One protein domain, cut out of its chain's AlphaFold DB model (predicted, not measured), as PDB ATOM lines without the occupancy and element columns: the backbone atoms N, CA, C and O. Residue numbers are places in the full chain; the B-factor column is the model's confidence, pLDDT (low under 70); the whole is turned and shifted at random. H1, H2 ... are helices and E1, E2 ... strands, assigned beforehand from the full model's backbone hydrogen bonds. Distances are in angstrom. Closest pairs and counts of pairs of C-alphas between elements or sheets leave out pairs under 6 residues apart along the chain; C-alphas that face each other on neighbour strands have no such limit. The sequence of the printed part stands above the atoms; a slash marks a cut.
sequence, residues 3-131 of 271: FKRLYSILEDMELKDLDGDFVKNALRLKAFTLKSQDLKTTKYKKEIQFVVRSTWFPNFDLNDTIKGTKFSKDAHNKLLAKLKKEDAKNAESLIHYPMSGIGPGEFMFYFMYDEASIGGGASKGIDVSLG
ATOM      1  N   PHE A   3     185.723 273.857 242.416       34.31
ATOM      2  CA  PHE A   3     185.081 272.556 242.185       34.31
ATOM      3  C   PHE A   3     184.705 272.286 240.720       34.31
ATOM      4  O   PHE A   3     184.794 271.148 240.284       34.31
ATOM      5  N   LYS A   4     184.359 273.309 239.920       33.31
ATOM      6  CA  LYS A   4     183.987 273.114 238.500       33.31
ATOM      7  C   LYS A   4     185.145 272.614 237.626       33.31
ATOM      8  O   LYS A   4     184.904 271.900 236.666       33.31
ATOM      9  N   ARG A   5     186.393 272.938 237.989       40.62
ATOM     10  CA  ARG A   5     187.594 272.440 237.296       40.62
ATOM     11  C   ARG A   5     187.922 270.989 237.639       40.62
ATOM     12  O   ARG A   5     188.576 270.334 236.849       40.62
ATOM     13  N   LEU A   6     187.460 270.497 238.793       41.84
ATOM     14  CA  LEU A   6     187.604 269.087 239.150       41.84
ATOM     15  C   LEU A   6     186.702 268.217 238.267       41.84
ATOM     16  O   LEU A   6     187.108 267.120 237.936       41.84
ATOM     17  N   TYR A   7     185.532 268.726 237.851       41.06
ATOM     18  CA  TYR A   7     184.567 267.983 237.029       41.06
ATOM     19  C   TYR A   7     184.964 267.823 235.558       41.06
ATOM     20  O   TYR A   7     184.692 266.776 234.990       41.06
ATOM     21  N   SER A   8     185.661 268.789 234.951       42.94
ATOM     22  CA  SER A   8     186.134 268.638 233.560       42.94
ATOM     23  C   SER A   8     187.384 267.757 233.431       42.94
ATOM     24  O   SER A   8     187.847 267.506 232.329       42.94
ATOM     25  N   ILE A   9     187.974 267.334 234.553       46.78
ATOM     26  CA  ILE A   9     189.127 266.421 234.617       46.78
ATOM     27  C   ILE A   9     188.643 264.947 234.615       46.78
ATOM     28  O   ILE A   9     189.462 264.039 234.493       46.78
ATOM     29  N   LEU A  10     187.325 264.704 234.704       47.22
ATOM     30  CA  LEU A  10     186.678 263.402 234.943       47.22
ATOM     31  C   LEU A  10     186.274 262.628 233.674       47.22
ATOM     32  O   LEU A  10     185.534 261.657 233.793       47.22
ATOM     33  N   GLU A  11     186.698 263.042 232.479       45.47
ATOM     34  CA  GLU A  11     186.080 262.550 231.233       45.47
ATOM     35  C   GLU A  11     186.622 261.229 230.651       45.47
ATOM     36  O   GLU A  11     185.986 260.712 229.744       45.47
ATOM     37  N   ASP A  12     187.661 260.589 231.211       51.59
ATOM     38  CA  ASP A  12     188.187 259.315 230.652       51.59
ATOM     39  C   ASP A  12     188.115 258.090 231.590       51.59
ATOM     40  O   ASP A  12     188.576 257.001 231.248       51.59
ATOM     41  N   MET A  13     187.487 258.218 232.762       53.34
ATOM     42  CA  MET A  13     187.109 257.087 233.620       53.34
ATOM     43  C   MET A  13     185.699 257.321 234.147       53.34
ATOM     44  O   MET A  13     185.441 258.353 234.766       53.34
ATOM     45  N   GLU A  14     184.783 256.372 233.940       57.50
ATOM     46  CA  GLU A  14     183.444 256.480 234.514       57.50
ATOM     47  C   GLU A  14     183.570 256.513 236.045       57.50
ATOM     48  O   GLU A  14     183.888 255.514 236.680       57.50
ATOM     49  N   LEU A  15     183.314 257.677 236.650       55.34
ATOM     50  CA  LEU A  15     183.359 257.934 238.100       55.34
ATOM     51  C   LEU A  15     182.670 256.874 238.968       55.34
ATOM     52  O   LEU A  15     182.975 256.760 240.152       55.34
ATOM     53  N   LYS A  16     181.728 256.125 238.388       59.69
ATOM     54  CA  LYS A  16     181.016 255.022 239.035       59.69
ATOM     55  C   LYS A  16     181.931 253.850 239.423       59.69
ATOM     56  O   LYS A  16     181.549 253.068 240.285       59.69
ATOM     57  N   ASP A  17     183.116 253.754 238.823       70.75
ATOM     58  CA  ASP A  17     184.060 252.649 239.017       70.75
ATOM     59  C   ASP A  17     185.138 252.938 240.082       70.75
ATOM     60  O   ASP A  17     186.014 252.098 240.292       70.75
ATOM     61  N   LEU A  18     185.115 254.113 240.728       76.94
ATOM     62  CA  LEU A  18     186.091 254.530 241.744       76.94
ATOM     63  C   LEU A  18     185.508 254.494 243.164       76.94
ATOM     64  O   LEU A  18     184.376 254.923 243.393       76.94
ATOM     65  N   ASP A  19     186.322 254.106 244.151       76.50
ATOM     66  CA  ASP A  19     185.986 254.292 245.570       76.50
ATOM     67  C   ASP A  19     186.063 255.784 245.968       76.50
ATOM     68  O   ASP A  19     187.136 256.367 246.178       76.50
ATOM     69  N   GLY A  20     184.894 256.424 246.067       70.19
ATOM     70  CA  GLY A  20     184.771 257.854 246.354       70.19
ATOM     71  C   GLY A  20     185.316 258.281 247.722       70.19
ATOM     72  O   GLY A  20     185.821 259.402 247.848       70.19
ATOM     73  N   ASP A  21     185.272 257.412 248.735       73.50
ATOM     74  CA  ASP A  21     185.800 257.718 250.068       73.50
ATOM     75  C   ASP A  21     187.326 257.655 250.077       73.50
ATOM     76  O   ASP A  21     187.980 258.528 250.662       73.50
ATOM     77  N   PHE A  22     187.911 256.682 249.373       72.88
ATOM     78  CA  PHE A  22     189.354 256.630 249.161       72.88
ATOM     79  C   PHE A  22     189.846 257.890 248.439       72.88
ATOM     80  O   PHE A  22     190.741 258.576 248.941       72.88
ATOM     81  N   VAL A  23     189.223 258.249 247.310       69.81
ATOM     82  CA  VAL A  23     189.607 259.427 246.512       69.81
ATOM     83  C   VAL A  23     189.474 260.713 247.330       69.81
ATOM     84  O   VAL A  23     190.394 261.535 247.362       69.81
ATOM     85  N   LYS A  24     188.361 260.884 248.054       67.69
ATOM     86  CA  LYS A  24     188.136 262.049 248.919       67.69
ATOM     87  C   LYS A  24     189.200 262.159 250.006       67.69
ATOM     88  O   LYS A  24     189.691 263.257 250.256       67.69
ATOM     89  N   ASN A  25     189.575 261.052 250.643       63.47
ATOM     90  CA  ASN A  25     190.605 261.050 251.678       63.47
ATOM     91  C   ASN A  25     192.003 261.316 251.105       63.47
ATOM     92  O   ASN A  25     192.745 262.116 251.676       63.47
ATOM     93  N   ALA A  26     192.335 260.723 249.956       61.78
ATOM     94  CA  ALA A  26     193.623 260.902 249.292       61.78
ATOM     95  C   ALA A  26     193.845 262.344 248.795       61.78
ATOM     96  O   ALA A  26     194.962 262.850 248.882       61.78
ATOM     97  N   LEU A  27     192.789 263.028 248.334       65.75
ATOM     98  CA  LEU A  27     192.846 264.418 247.855       65.75
ATOM     99  C   LEU A  27     192.734 265.474 248.972       65.75
ATOM    100  O   LEU A  27     193.098 266.633 248.764       65.75
ATOM    101  N   ARG A  28     192.212 265.116 250.155       53.91
ATOM    102  CA  ARG A  28     191.971 266.061 251.266       53.91
ATOM    103  C   ARG A  28     193.258 266.556 251.933       53.91
ATOM    104  O   ARG A  28     193.241 267.599 252.586       53.91
ATOM    105  N   LEU A  29     194.368 265.839 251.780       46.62
ATOM    106  CA  LEU A  29     195.659 266.189 252.366       46.62
ATOM    107  C   LEU A  29     196.645 266.525 251.244       46.62
ATOM    108  O   LEU A  29     196.755 265.798 250.267       46.62
ATOM    109  N   LYS A  30     197.378 267.639 251.380       46.12
ATOM    110  CA  LYS A  30     198.346 268.150 250.381       46.12
ATOM    111  C   LYS A  30     199.479 267.168 250.016       46.12
ATOM    112  O   LYS A  30     200.261 267.465 249.120       46.12
ATOM    113  N   ALA A  31     199.570 266.034 250.701       50.69
ATOM    114  CA  ALA A  31     200.412 264.900 250.370       50.69
ATOM    115  C   ALA A  31     199.549 263.646 250.544       50.69
ATOM    116  O   ALA A  31     198.952 263.460 251.606       50.69
ATOM    117  N   PHE A  32     199.447 262.822 249.504       59.72
ATOM    118  CA  PHE A  32     198.652 261.598 249.515       59.72
ATOM    119  C   PHE A  32     199.029 260.740 250.720       59.72
ATOM    120  O   PHE A  32     200.177 260.317 250.859       59.72
ATOM    121  N   THR A  33     198.073 260.440 251.594       68.25
ATOM    122  CA  THR A  33     198.266 259.482 252.690       68.25
ATOM    123  C   THR A  33     198.196 258.042 252.178       68.25
ATOM    124  O   THR A  33     197.429 257.234 252.695       68.25
ATOM    125  N   LEU A  34     198.977 257.729 251.144       80.44
ATOM    126  CA  LEU A  34     199.172 256.364 250.667       80.44
ATOM    127  C   LEU A  34     200.094 255.627 251.633       80.44
ATOM    128  O   LEU A  34     201.122 256.158 252.060       80.44
ATOM    129  N   LYS A  35     199.738 254.391 251.967       84.62
ATOM    130  CA  LYS A  35     200.588 253.486 252.739       84.62
ATOM    131  C   LYS A  35     201.245 252.500 251.785       84.62
ATOM    132  O   LYS A  35     200.663 252.108 250.779       84.62
ATOM    133  N   SER A  36     202.425 252.000 252.146       85.31
ATOM    134  CA  SER A  36     203.127 250.995 251.333       85.31
ATOM    135  C   SER A  36     202.312 249.720 251.127       85.31
ATOM    136  O   SER A  36     202.469 249.053 250.113       85.31
ATOM    137  N   GLN A  37     201.396 249.407 252.049       87.94
ATOM    138  CA  GLN A  37     200.465 248.285 251.921       87.94
ATOM    139  C   GLN A  37     199.457 248.458 250.776       87.94
ATOM    140  O   GLN A  37     199.084 247.462 250.161       87.94
ATOM    141  N   ASP A  38     199.069 249.693 250.449       89.00
ATOM    142  CA  ASP A  38     198.134 249.967 249.350       89.00
ATOM    143  C   ASP A  38     198.772 249.615 247.995       89.00
ATOM    144  O   ASP A  38     198.088 249.169 247.078       89.00
ATOM    145  N   LEU A  39     200.105 249.714 247.905       91.88
ATOM    146  CA  LEU A  39     200.887 249.401 246.707       91.88
ATOM    147  C   LEU A  39     201.181 247.905 246.536       91.88
ATOM    148  O   LEU A  39     201.598 247.478 245.460       91.88
ATOM    149  N   LYS A  40     200.961 247.080 247.568       90.81
ATOM    150  CA  LYS A  40     201.201 245.626 247.491       90.81
ATOM    151  C   LYS A  40     200.113 244.866 246.745       90.81
ATOM    152  O   LYS A  40     200.259 243.675 246.483       90.81
ATOM    153  N   THR A  41     199.016 245.539 246.417       89.25
ATOM    154  CA  THR A  41     197.886 244.959 245.695       89.25
ATOM    155  C   THR A  41     197.446 245.899 244.582       89.25
ATOM    156  O   THR A  41     197.765 247.088 244.586       89.25
ATOM    157  N   THR A  42     196.662 245.378 243.647       90.62
ATOM    158  CA  THR A  42     195.999 246.179 242.612       90.62
ATOM    159  C   THR A  42     194.626 246.696 243.055       90.62
ATOM    160  O   THR A  42     193.932 247.324 242.264       90.62
ATOM    161  N   LYS A  43     194.229 246.482 244.323       91.44
ATOM    162  CA  LYS A  43     192.885 246.815 244.825       91.44
ATOM    163  C   LYS A  43     192.520 248.289 244.622       91.44
ATOM    164  O   LYS A  43     191.415 248.558 244.181       91.44
ATOM    165  N   TYR A  44     193.436 249.204 244.943       90.62
ATOM    166  CA  TYR A  44     193.228 250.658 244.828       90.62
ATOM    167  C   TYR A  44     194.001 251.268 243.655       90.62
ATOM    168  O   TYR A  44     194.369 252.443 243.666       90.62
ATOM    169  N   LYS A  45     194.343 250.445 242.660       92.81
ATOM    170  CA  LYS A  45     195.239 250.832 241.573       92.81
ATOM    171  C   LYS A  45     194.703 252.023 240.790       92.81
ATOM    172  O   LYS A  45     195.413 253.012 240.604       92.81
ATOM    173  N   LYS A  46     193.445 251.908 240.369       91.88
ATOM    174  CA  LYS A  46     192.741 252.902 239.561       91.88
ATOM    175  C   LYS A  46     192.595 254.215 240.319       91.88
ATOM    176  O   LYS A  46     192.868 255.274 239.768       91.88
ATOM    177  N   GLU A  47     192.241 254.150 241.597       90.12
ATOM    178  CA  GLU A  47     192.121 255.310 242.472       90.12
ATOM    179  C   GLU A  47     193.468 256.010 242.654       90.12
ATOM    180  O   GLU A  47     193.544 257.232 242.560       90.12
ATOM    181  N   ILE A  48     194.543 255.256 242.895       92.06
ATOM    182  CA  ILE A  48     195.888 255.816 243.069       92.06
ATOM    183  C   ILE A  48     196.369 256.464 241.768       92.06
ATOM    184  O   ILE A  48     196.856 257.594 241.802       92.06
ATOM    185  N   GLN A  49     196.201 255.795 240.623       94.31
ATOM    186  CA  GLN A  49     196.519 256.359 239.309       94.31
ATOM    187  C   GLN A  49     195.715 257.635 239.041       94.31
ATOM    188  O   GLN A  49     196.293 258.656 238.671       94.31
ATOM    189  N   PHE A  50     194.406 257.611 239.303       90.00
ATOM    190  CA  PHE A  50     193.526 258.766 239.161       90.00
ATOM    191  C   PHE A  50     193.969 259.942 240.026       90.00
ATOM    192  O   PHE A  50     194.038 261.078 239.555       90.00
ATOM    193  N   VAL A  51     194.287 259.671 241.287       89.50
ATOM    194  CA  VAL A  51     194.725 260.678 242.244       89.50
ATOM    195  C   VAL A  51     196.047 261.297 241.789       89.50
ATOM    196  O   VAL A  51     196.095 262.514 241.638       89.50
ATOM    197  N   VAL A  52     197.066 260.485 241.475       92.06
ATOM    198  CA  VAL A  52     198.370 260.959 240.973       92.06
ATOM    199  C   VAL A  52     198.192 261.786 239.705       92.06
ATOM    200  O   VAL A  52     198.666 262.920 239.649       92.06
ATOM    201  N   ARG A  53     197.460 261.270 238.711       92.94
ATOM    202  CA  ARG A  53     197.151 261.987 237.469       92.94
ATOM    203  C   ARG A  53     196.511 263.337 237.773       92.94
ATOM    204  O   ARG A  53     197.030 264.365 237.361       92.94
ATOM    205  N   SER A  54     195.437 263.366 238.558       87.50
ATOM    206  CA  SER A  54     194.671 264.592 238.838       87.50
ATOM    207  C   SER A  54     195.492 265.687 239.519       87.50
ATOM    208  O   SER A  54     195.202 266.873 239.369       87.50
ATOM    209  N   THR A  55     196.508 265.302 240.287       87.88
ATOM    210  CA  THR A  55     197.339 266.237 241.049       87.88
ATOM    211  C   THR A  55     198.662 266.594 240.389       87.88
ATOM    212  O   THR A  55     199.153 267.700 240.601       87.88
ATOM    213  N   TRP A  56     199.276 265.653 239.674       92.31
ATOM    214  CA  TRP A  56     200.657 265.754 239.199       92.31
ATOM    215  C   TRP A  56     200.741 265.845 237.678       92.31
ATOM    216  O   TRP A  56     201.626 266.526 237.166       92.31
ATOM    217  N   PHE A  57     199.815 265.194 236.973       95.00
ATOM    218  CA  PHE A  57     199.805 265.100 235.514       95.00
ATOM    219  C   PHE A  57     198.376 265.287 234.972       95.00
ATOM    220  O   PHE A  57     197.780 264.346 234.445       95.00
ATOM    221  N   PRO A  58     197.754 266.466 235.164       92.38
ATOM    222  CA  PRO A  58     196.339 266.677 234.852       92.38
ATOM    223  C   PRO A  58     195.987 266.506 233.366       92.38
ATOM    224  O   PRO A  58     194.812 266.340 233.054       92.38
ATOM    225  N   ASN A  59     196.968 266.541 232.462       92.12
ATOM    226  CA  ASN A  59     196.781 266.333 231.025       92.12
ATOM    227  C   ASN A  59     197.163 264.916 230.573       92.12
ATOM    228  O   ASN A  59     197.006 264.598 229.395       92.12
ATOM    229  N   PHE A  60     197.658 264.071 231.478       93.62
ATOM    230  CA  PHE A  60     197.978 262.686 231.169       93.62
ATOM    231  C   PHE A  60     196.696 261.865 231.001       93.62
ATOM    232  O   PHE A  60     195.800 261.923 231.850       93.62
ATOM    233  N   ASP A  61     196.619 261.097 229.917       93.88
ATOM    234  CA  ASP A  61     195.554 260.126 229.673       93.88
ATOM    235  C   ASP A  61     195.912 258.808 230.369       93.88
ATOM    236  O   ASP A  61     196.934 258.195 230.068       93.88
ATOM    237  N   LEU A  62     195.077 258.346 231.300       93.50
ATOM    238  CA  LEU A  62     195.315 257.077 231.992       93.50
ATOM    239  C   LEU A  62     195.257 255.870 231.050       93.50
ATOM    240  O   LEU A  62     195.806 254.832 231.389       93.50
ATOM    241  N   ASN A  63     194.680 255.988 229.854       93.75
ATOM    242  CA  ASN A  63     194.733 254.924 228.852       93.75
ATOM    243  C   ASN A  63     196.134 254.720 228.252       93.75
ATOM    244  O   ASN A  63     196.376 253.678 227.636       93.75
ATOM    245  N   ASP A  64     197.051 255.680 228.440       95.56
ATOM    246  CA  ASP A  64     198.458 255.577 228.041       95.56
ATOM    247  C   ASP A  64     199.308 254.733 229.010       95.56
ATOM    248  O   ASP A  64     200.496 254.511 228.739       95.56
ATOM    249  N   THR A  65     198.753 254.277 230.141       97.44
ATOM    250  CA  THR A  65     199.456 253.355 231.041       97.44
ATOM    251  C   THR A  65     199.793 252.041 230.336       97.44
ATOM    252  O   THR A  65     199.227 251.643 229.312       97.44
ATOM    253  N   ILE A  66     200.803 251.356 230.861       97.88
ATOM    254  CA  ILE A  66     201.350 250.153 230.251       97.88
ATOM    255  C   ILE A  66     200.504 248.958 230.675       97.88
ATOM    256  O   ILE A  66     200.497 248.546 231.838       97.88
ATOM    257  N   LYS A  67     199.827 248.381 229.685       95.06
ATOM    258  CA  LYS A  67     198.958 247.216 229.840       95.06
ATOM    259  C   LYS A  67     199.747 245.911 229.766       95.06
ATOM    260  O   LYS A  67     200.742 245.794 229.046       95.06
ATOM    261  N   GLY A  68     199.227 244.894 230.448       93.25
ATOM    262  CA  GLY A  68     199.744 243.530 230.409       93.25
ATOM    263  C   GLY A  68     200.786 243.226 231.484       93.25
ATOM    264  O   GLY A  68     201.120 244.041 232.337       93.25
ATOM    265  N   THR A  69     201.295 241.997 231.442       94.38
ATOM    266  CA  THR A  69     202.075 241.404 232.538       94.38
ATOM    267  C   THR A  69     203.572 241.316 232.253       94.38
ATOM    268  O   THR A  69     204.292 240.601 232.943       94.38
ATOM    269  N   LYS A  70     204.077 242.003 231.221       95.19
ATOM    270  CA  LYS A  70     205.495 241.967 230.832       95.19
ATOM    271  C   LYS A  70     206.135 243.335 230.999       95.19
ATOM    272  O   LYS A  70     205.600 244.339 230.536       95.19
ATOM    273  N   PHE A  71     207.322 243.358 231.593       96.06
ATOM    274  CA  PHE A  71     208.131 244.566 231.653       96.06
ATOM    275  C   PHE A  71     208.670 244.912 230.260       96.06
ATOM    276  O   PHE A  71     209.201 244.045 229.564       96.06
ATOM    277  N   SER A  72     208.560 246.179 229.863       96.00
ATOM    278  CA  SER A  72     209.034 246.662 228.564       96.00
ATOM    279  C   SER A  72     209.829 247.945 228.742       96.00
ATOM    280  O   SER A  72     209.282 248.973 229.139       96.00
ATOM    281  N   LYS A  73     211.130 247.886 228.428       96.50
ATOM    282  CA  LYS A  73     212.024 249.050 228.456       96.50
ATOM    283  C   LYS A  73     211.504 250.173 227.559       96.50
ATOM    284  O   LYS A  73     211.419 251.313 228.002       96.50
ATOM    285  N   ASP A  74     211.107 249.844 226.333       96.94
ATOM    286  CA  ASP A  74     210.691 250.846 225.349       96.94
ATOM    287  C   ASP A  74     209.367 251.507 225.734       96.94
ATOM    288  O   ASP A  74     209.254 252.733 225.689       96.94
ATOM    289  N   ALA A  75     208.377 250.718 226.173       98.06
ATOM    290  CA  ALA A  75     207.094 251.260 226.622       98.06
ATOM    291  C   ALA A  75     207.270 252.135 227.870       98.06
ATOM    292  O   ALA A  75     206.729 253.240 227.930       98.06
ATOM    293  N   HIS A  76     208.087 251.678 228.825       98.44
ATOM    294  CA  HIS A  76     208.416 252.437 230.025       98.44
ATOM    295  C   HIS A  76     209.087 253.766 229.696       98.44
ATOM    296  O   HIS A  76     208.594 254.815 230.096       98.44
ATOM    297  N   ASN A  77     210.179 253.744 228.933       98.50
ATOM    298  CA  ASN A  77     210.949 254.951 228.648       98.50
ATOM    299  C   ASN A  77     210.130 255.943 227.808       98.50
ATOM    300  O   ASN A  77     210.187 257.147 228.055       98.50
ATOM    301  N   LYS A  78     209.298 255.451 226.878       98.31
ATOM    302  CA  LYS A  78     208.361 256.287 226.115       98.31
ATOM    303  C   LYS A  78     207.336 256.970 227.022       98.31
ATOM    304  O   LYS A  78     207.093 258.166 226.863       98.31
ATOM    305  N   LEU A  79     206.738 256.238 227.961       98.44
ATOM    306  CA  LEU A  79     205.760 256.799 228.892       98.44
ATOM    307  C   LEU A  79     206.416 257.770 229.887       98.44
ATOM    308  O   LEU A  79     205.905 258.866 230.100       98.44
ATOM    309  N   LEU A  80     207.595 257.439 230.419       98.44
ATOM    310  CA  LEU A  80     208.349 258.340 231.290       98.44
ATOM    311  C   LEU A  80     208.710 259.646 230.567       98.44
ATOM    312  O   LEU A  80     208.618 260.718 231.159       98.44
ATOM    313  N   ALA A  81     209.068 259.583 229.282       98.19
ATOM    314  CA  ALA A  81     209.312 260.776 228.475       98.19
ATOM    315  C   ALA A  81     208.054 261.654 228.333       98.19
ATOM    316  O   ALA A  81     208.167 262.878 228.408       98.19
ATOM    317  N   LYS A  82     206.859 261.055 228.187       97.69
ATOM    318  CA  LYS A  82     205.584 261.798 228.207       97.69
ATOM    319  C   LYS A  82     205.383 262.512 229.550       97.69
ATOM    320  O   LYS A  82     205.144 263.716 229.556       97.69
ATOM    321  N   LEU A  83     205.566 261.806 230.667       97.88
ATOM    322  CA  LEU A  83     205.395 262.364 232.015       97.88
ATOM    323  C   LEU A  83     206.402 263.485 232.312       97.88
ATOM    324  O   LEU A  83     206.024 264.542 232.808       97.88
ATOM    325  N   LYS A  84     207.676 263.303 231.938       96.75
ATOM    326  CA  LYS A  84     208.715 264.341 232.052       96.75
ATOM    327  C   LYS A  84     208.396 265.586 231.225       96.75
ATOM    328  O   LYS A  84     208.730 266.690 231.649       96.75
ATOM    329  N   LYS A  85     207.805 265.411 230.036       96.81
ATOM    330  CA  LYS A  85     207.400 266.519 229.160       96.81
ATOM    331  C   LYS A  85     206.252 267.322 229.766       96.81
ATOM    332  O   LYS A  85     206.209 268.531 229.568       96.81
ATOM    333  N   GLU A  86     205.339 266.657 230.466       95.50
ATOM    334  CA  GLU A  86     204.258 267.330 231.179       95.50
ATOM    335  C   GLU A  86     204.773 268.079 232.416       95.50
ATOM    336  O   GLU A  86     204.568 269.285 232.515       95.50
ATOM    337  N   ASP A  87     205.485 267.394 233.318       95.81
ATOM    338  CA  ASP A  87     206.140 268.025 234.465       95.81
ATOM    339  C   ASP A  87     207.336 267.191 234.965       95.81
ATOM    340  O   ASP A  87     207.197 266.118 235.562       95.81
ATOM    341  N   ALA A  88     208.548 267.711 234.757       94.75
ATOM    342  CA  ALA A  88     209.783 267.032 235.140       94.75
ATOM    343  C   ALA A  88     209.964 266.878 236.664       94.75
ATOM    344  O   ALA A  88     210.573 265.903 237.105       94.75
ATOM    345  N   LYS A  89     209.439 267.806 237.477       94.06
ATOM    346  CA  LYS A  89     209.561 267.746 238.945       94.06
ATOM    347  C   LYS A  89     208.627 266.688 239.519       94.06
ATOM    348  O   LYS A  89     209.010 265.936 240.418       94.06
ATOM    349  N   ASN A  90     207.419 266.587 238.977       94.88
ATOM    350  CA  ASN A  90     206.487 265.534 239.357       94.88
ATOM    351  C   ASN A  90     206.967 264.164 238.865       94.88
ATOM    352  O   ASN A  90     206.848 263.181 239.594       94.88
ATOM    353  N   ALA A  91     207.592 264.087 237.685       96.06
ATOM    354  CA  ALA A  91     208.251 262.860 237.232       96.06
ATOM    355  C   ALA A  91     209.399 262.445 238.174       96.06
ATOM    356  O   ALA A  91     209.510 261.272 238.526       96.06
ATOM    357  N   GLU A  92     210.210 263.387 238.666       94.81
ATOM    358  CA  GLU A  92     211.206 263.100 239.712       94.81
ATOM    359  C   GLU A  92     210.552 262.584 241.004       94.81
ATOM    360  O   GLU A  92     211.074 261.663 241.634       94.81
ATOM    361  N   SER A  93     209.391 263.132 241.362       93.19
ATOM    362  CA  SER A  93     208.630 262.738 242.553       93.19
ATOM    363  C   SER A  93     207.990 261.351 242.413       93.19
ATOM    364  O   SER A  93     207.810 260.666 243.417       93.19
ATOM    365  N   LEU A  94     207.696 260.892 241.189       93.50
ATOM    366  CA  LEU A  94     207.328 259.496 240.918       93.50
ATOM    367  C   LEU A  94     208.508 258.548 241.149       93.50
ATOM    368  O   LEU A  94     208.332 257.477 241.731       93.50
ATOM    369  N   ILE A  95     209.705 258.931 240.691       94.81
ATOM    370  CA  ILE A  95     210.916 258.111 240.829       94.81
ATOM    371  C   ILE A  95     211.323 258.027 242.309       94.81
ATOM    372  O   ILE A  95     211.670 256.951 242.783       94.81
ATOM    373  N   HIS A  96     211.252 259.129 243.059       91.81
ATOM    374  CA  HIS A  96     211.583 259.185 244.491       91.81
ATOM    375  C   HIS A  96     210.376 259.582 245.329       91.81
ATOM    376  O   HIS A  96     210.376 260.617 245.996       91.81
ATOM    377  N   TYR A  97     209.346 258.742 245.312       90.50
ATOM    378  CA  TYR A  97     208.197 258.958 246.177       90.50
ATOM    379  C   TYR A  97     208.592 258.712 247.645       90.50
ATOM    380  O   TYR A  97     209.045 257.611 247.969       90.50
ATOM    381  N   PRO A  98     208.435 259.692 248.556       85.88
ATOM    382  CA  PRO A  98     208.881 259.557 249.939       85.88
ATOM    383  C   PRO A  98     207.914 258.670 250.738       85.88
ATOM    384  O   PRO A  98     207.050 259.159 251.464       85.88
ATOM    385  N   MET A  99     208.059 257.349 250.615       86.12
ATOM    386  CA  MET A  99     207.273 256.358 251.352       86.12
ATOM    387  C   MET A  99     208.174 255.291 251.972       86.12
ATOM    388  O   MET A  99     209.027 254.702 251.315       86.12
ATOM    389  N   SER A 100     207.964 255.017 253.262       84.44
ATOM    390  CA  SER A 100     208.731 253.995 253.978       84.44
ATOM    391  C   SER A 100     208.520 252.604 253.370       84.44
ATOM    392  O   SER A 100     207.384 252.172 253.156       84.44
ATOM    393  N   GLY A 101     209.626 251.897 253.128       83.69
ATOM    394  CA  GLY A 101     209.626 250.547 252.564       83.69
ATOM    395  C   GLY A 101     209.404 250.482 251.054       83.69
ATOM    396  O   GLY A 101     209.180 249.379 250.563       83.69
ATOM    397  N   ILE A 102     209.458 251.625 250.364       87.19
ATOM    398  CA  ILE A 102     209.392 251.744 248.907       87.19
ATOM    399  C   ILE A 102     210.719 252.316 248.411       87.19
ATOM    400  O   ILE A 102     211.123 253.409 248.816       87.19
ATOM    401  N   GLY A 103     211.423 251.553 247.582       89.00
ATOM    402  CA  GLY A 103     212.675 251.973 246.964       89.00
ATOM    403  C   GLY A 103     212.471 252.941 245.792       89.00
ATOM    404  O   GLY A 103     211.362 253.077 245.266       89.00
ATOM    405  N   PRO A 104     213.541 253.618 245.333       91.38
ATOM    406  CA  PRO A 104     213.445 254.473 244.160       91.38
ATOM    407  C   PRO A 104     212.979 253.693 242.923       91.38
ATOM    408  O   PRO A 104     213.477 252.607 242.625       91.38
ATOM    409  N   GLY A 105     212.014 254.272 242.212       94.06
ATOM    410  CA  GLY A 105     211.365 253.737 241.022       94.06
ATOM    411  C   GLY A 105     210.143 252.858 241.287       94.06
ATOM    412  O   GLY A 105     209.275 252.787 240.425       94.06
ATOM    413  N   GLU A 106     209.993 252.239 242.457       94.81
ATOM    414  CA  GLU A 106     208.876 251.314 242.717       94.81
ATOM    415  C   GLU A 106     207.504 251.988 242.554       94.81
ATOM    416  O   GLU A 106     206.637 251.475 241.844       94.81
ATOM    417  N   PHE A 107     207.313 253.184 243.121       95.31
ATOM    418  CA  PHE A 107     206.058 253.926 242.957       95.31
ATOM    419  C   PHE A 107     205.807 254.351 241.502       95.31
ATOM    420  O   PHE A 107     204.676 254.287 241.026       95.31
ATOM    421  N   MET A 108     206.862 254.712 240.765       97.25
ATOM    422  CA  MET A 108     206.778 254.989 239.329       97.25
ATOM    423  C   MET A 108     206.273 253.763 238.554       97.25
ATOM    424  O   MET A 108     205.371 253.900 237.730       97.25
ATOM    425  N   PHE A 109     206.793 252.562 238.833       97.56
ATOM    426  CA  PHE A 109     206.278 251.328 238.229       97.56
ATOM    427  C   PHE A 109     204.818 251.081 238.604       97.56
ATOM    428  O   PHE A 109     204.022 250.730 237.733       97.56
ATOM    429  N   TYR A 110     204.450 251.312 239.868       96.94
ATOM    430  CA  TYR A 110     203.060 251.205 240.296       96.94
ATOM    431  C   TYR A 110     202.154 252.186 239.547       96.94
ATOM    432  O   TYR A 110     201.063 251.816 239.149       96.94
ATOM    433  N   PHE A 111     202.568 253.423 239.308       97.31
ATOM    434  CA  PHE A 111     201.741 254.358 238.550       97.31
ATOM    435  C   PHE A 111     201.637 253.969 237.064       97.31
ATOM    436  O   PHE A 111     200.548 253.967 236.494       97.31
ATOM    437  N   MET A 112     202.763 253.610 236.444       98.25
ATOM    438  CA  MET A 112     202.875 253.455 234.990       98.25
ATOM    439  C   MET A 112     202.329 252.140 234.428       98.25
ATOM    440  O   MET A 112     202.035 252.100 233.240       98.25
ATOM    441  N   TYR A 113     202.236 251.072 235.222       98.12
ATOM    442  CA  TYR A 113     201.801 249.747 234.761       98.12
ATOM    443  C   TYR A 113     200.527 249.309 235.471       98.12
ATOM    444  O   TYR A 113     200.523 249.237 236.699       98.12
ATOM    445  N   ASP A 114     199.495 248.915 234.730       96.00
ATOM    446  CA  ASP A 114     198.177 248.597 235.308       96.00
ATOM    447  C   ASP A 114     198.211 247.378 236.236       96.00
ATOM    448  O   ASP A 114     197.609 247.379 237.306       96.00
ATOM    449  N   GLU A 115     199.014 246.376 235.888       95.88
ATOM    450  CA  GLU A 115     199.133 245.129 236.650       95.88
ATOM    451  C   GLU A 115     200.205 245.183 237.751       95.88
ATOM    452  O   GLU A 115     200.521 244.157 238.358       95.88
ATOM    453  N   ALA A 116     200.811 246.355 237.995       96.44
ATOM    454  CA  ALA A 116     201.900 246.463 238.962       96.44
ATOM    455  C   ALA A 116     201.442 246.392 240.419       96.44
ATOM    456  O   ALA A 116     200.571 247.155 240.843       96.44
ATOM    457  N   SER A 117     202.136 245.557 241.189       94.75
ATOM    458  CA  SER A 117     202.166 245.545 242.651       94.75
ATOM    459  C   SER A 117     203.611 245.572 243.157       94.75
ATOM    460  O   SER A 117     204.541 245.170 242.453       94.75
ATOM    461  N   ILE A 118     203.811 246.077 244.372       93.50
ATOM    462  CA  ILE A 118     205.131 246.297 244.970       93.50
ATOM    463  C   ILE A 118     205.370 245.292 246.094       93.50
ATOM    464  O   ILE A 118     204.525 245.111 246.968       93.50
ATOM    465  N   GLY A 119     206.523 244.624 246.090       81.88
ATOM    466  CA  GLY A 119     206.838 243.589 247.077       81.88
ATOM    467  C   GLY A 119     207.110 244.135 248.481       81.88
ATOM    468  O   GLY A 119     206.882 243.444 249.479       81.88
ATOM    469  N   GLY A 120     207.549 245.391 248.583       66.50
ATOM    470  CA  GLY A 120     207.989 246.019 249.829       66.50
ATOM    471  C   GLY A 120     209.177 245.294 250.481       66.50
ATOM    472  O   GLY A 120     209.614 244.229 250.042       66.50
ATOM    473  N   GLY A 121     209.678 245.837 251.595       56.19
ATOM    474  CA  GLY A 121     210.922 245.372 252.240       56.19
ATOM    475  C   GLY A 121     210.949 243.935 252.801       56.19
ATOM    476  O   GLY A 121     211.987 243.513 253.296       56.19
ATOM    477  N   ALA A 122     209.841 243.186 252.748       54.41
ATOM    478  CA  ALA A 122     209.763 241.782 253.180       54.41
ATOM    479  C   ALA A 122     209.692 240.782 252.009       54.41
ATOM    480  O   ALA A 122     209.664 239.568 252.229       54.41
ATOM    481  N   SER A 123     209.624 241.269 250.768       60.50
ATOM    482  CA  SER A 123     209.623 240.414 249.585       60.50
ATOM    483  C   SER A 123     210.987 239.742 249.413       60.50
ATOM    484  O   SER A 123     212.038 240.331 249.659       60.50
ATOM    485  N   LYS A 124     210.987 238.468 249.010       66.50
ATOM    486  CA  LYS A 124     212.194 237.646 248.818       66.50
ATOM    487  C   LYS A 124     212.971 238.058 247.551       66.50
ATOM    488  O   LYS A 124     213.215 237.213 246.699       66.50
ATOM    489  N   GLY A 125     213.329 239.337 247.412       74.69
ATOM    490  CA  GLY A 125     214.044 239.878 246.249       74.69
ATOM    491  C   GLY A 125     213.157 240.196 245.041       74.69
ATOM    492  O   GLY A 125     213.637 240.137 243.914       74.69
ATOM    493  N   ILE A 126     211.871 240.494 245.257       87.50
ATOM    494  CA  ILE A 126     210.943 240.918 244.197       87.50
ATOM    495  C   ILE A 126     210.371 242.273 244.592       87.50
ATOM    496  O   ILE A 126     209.424 242.336 245.370       87.50
ATOM    497  N   ASP A 127     210.916 243.344 244.033       91.69
ATOM    498  CA  ASP A 127     210.493 244.704 244.366       91.69
ATOM    499  C   ASP A 127     209.217 245.086 243.607       91.69
ATOM    500  O   ASP A 127     208.336 245.734 244.164       91.69
ATOM    501  N   VAL A 128     209.064 244.621 242.360       94.38
ATOM    502  CA  VAL A 128     207.898 244.904 241.506       94.38
ATOM    503  C   VAL A 128     207.392 243.618 240.862       94.38
ATOM    504  O   VAL A 128     208.179 242.817 240.361       94.38
ATOM    505  N   SER A 129     206.076 243.426 240.825       94.62
ATOM    506  CA  SER A 129     205.424 242.322 240.111       94.62
ATOM    507  C   SER A 129     204.410 242.850 239.106       94.62
ATOM    508  O   SER A 129     203.672 243.770 239.429       94.62
ATOM    509  N   LEU A 130     204.356 242.251 237.915       93.94
ATOM    510  CA  LEU A 130     203.281 242.424 236.934       93.94
ATOM    511  C   LEU A 130     202.540 241.089 236.787       93.94
ATOM    512  O   LEU A 130     203.001 240.185 236.081       93.94
ATOM    513  N   GLY A 131     201.425 240.925 237.498       88.94
ATOM    514  CA  GLY A 131     200.791 239.612 237.660       88.94
ATOM    515  C   GLY A 131     201.771 238.590 238.259       88.94
ATOM    516  O   GLY A 131     202.302 238.798 239.346       88.94
TER     517      GLY A 131
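AT A GLANCE: This is residues 3 to 131 of the 271 residues of an uncharacterized protein of Actinobacteria bacterium (UniProt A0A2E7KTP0). Near the middle of this model sits a short helix, H6, with H3, the helical hairpin H4 and H5, and a small two-stranded hairpin, E1 and E2, round it. H2 packs on H3, on the side away from H6, and H1 lies beyond at one end of the long axis, touching no helix. The printed part has 129 residues, with named elements in the order H1 H2 H3 H4 H5 H6 E1 E2; its class is mostly helix, though under half of the residues, 60, are in named elements. The sheet is E1 - E2, antiparallel. The whole is compact, with a radius of gyration of the C-alphas of 14.1 A, and elongated, spanning 46 by 30 by 26 A.

HOW THE PARTS SIT: Start at H1, residues 4 to 7, and go on to H2, residues 20 to 28; the two are apart. H3, residues 45 to 56, touches H2 with residues 47 to 51 alone, at a shallow tilt of 31 degrees, the same way; the closest C-alphas are those of Val 23 and Glu 47, 6.3 A. Next come H4, residues 73 to 86, and H5, residues 88 to 95, a helical hairpin at a steep tilt of 42 degrees, opposite ways; H4 touches H5 with residues 80 to 84 alone, closest at the C-alphas of Lys 84 and Ala 91, 5.4 A. Look then at H6, residues 106 to 112. It touches H5 at a steep tilt of 60 degrees, with the C-alphas of Leu 94 and Met 108 closest at 4.8 A. It also touches H3, about perpendicular at 89 degrees, with Gln 49 and Phe 111 closest at 5.6 A between C-alphas. E1, residues 116 to 118, and E2, residues 128 to 130, form a hairpin; N 117 and O 129 are 2.9 A apart, within hydrogen-bond range. The closest C-alphas of H6 and E1 are those of Tyr 110 and Ala 116, 5.1 A. In H2, H3, H4, H5 and H6 every O i to N i+4 pair is within hydrogen-bond range; H1 is too short for such a pair.

IN THESE COORDINATES: Find C-alpha 4 at (183.987, 273.114, 238.500), where H1 begins. H2 measures 12.0 A and H3 16.1 A from first to last C-alpha. From C-alpha 73 at (212.024, 249.050, 228.456), H4 runs 20.0 A; H5 is 10.6 A and H6 10.0 A long. E2 ends at C-alpha 130, (203.281, 242.424, 236.934).

THE WHOLE: The C-alphas farthest apart, those of Lys 4 and Lys 124, are 46.5 A apart. The printed part has no cut. The links H1 to H2, H2 to H3 and H3 to H4 are long. The mean pLDDT of the printed part is 82.9; look for values under 70 in residues 3 to 16, 23 to 33 and 120 to 124.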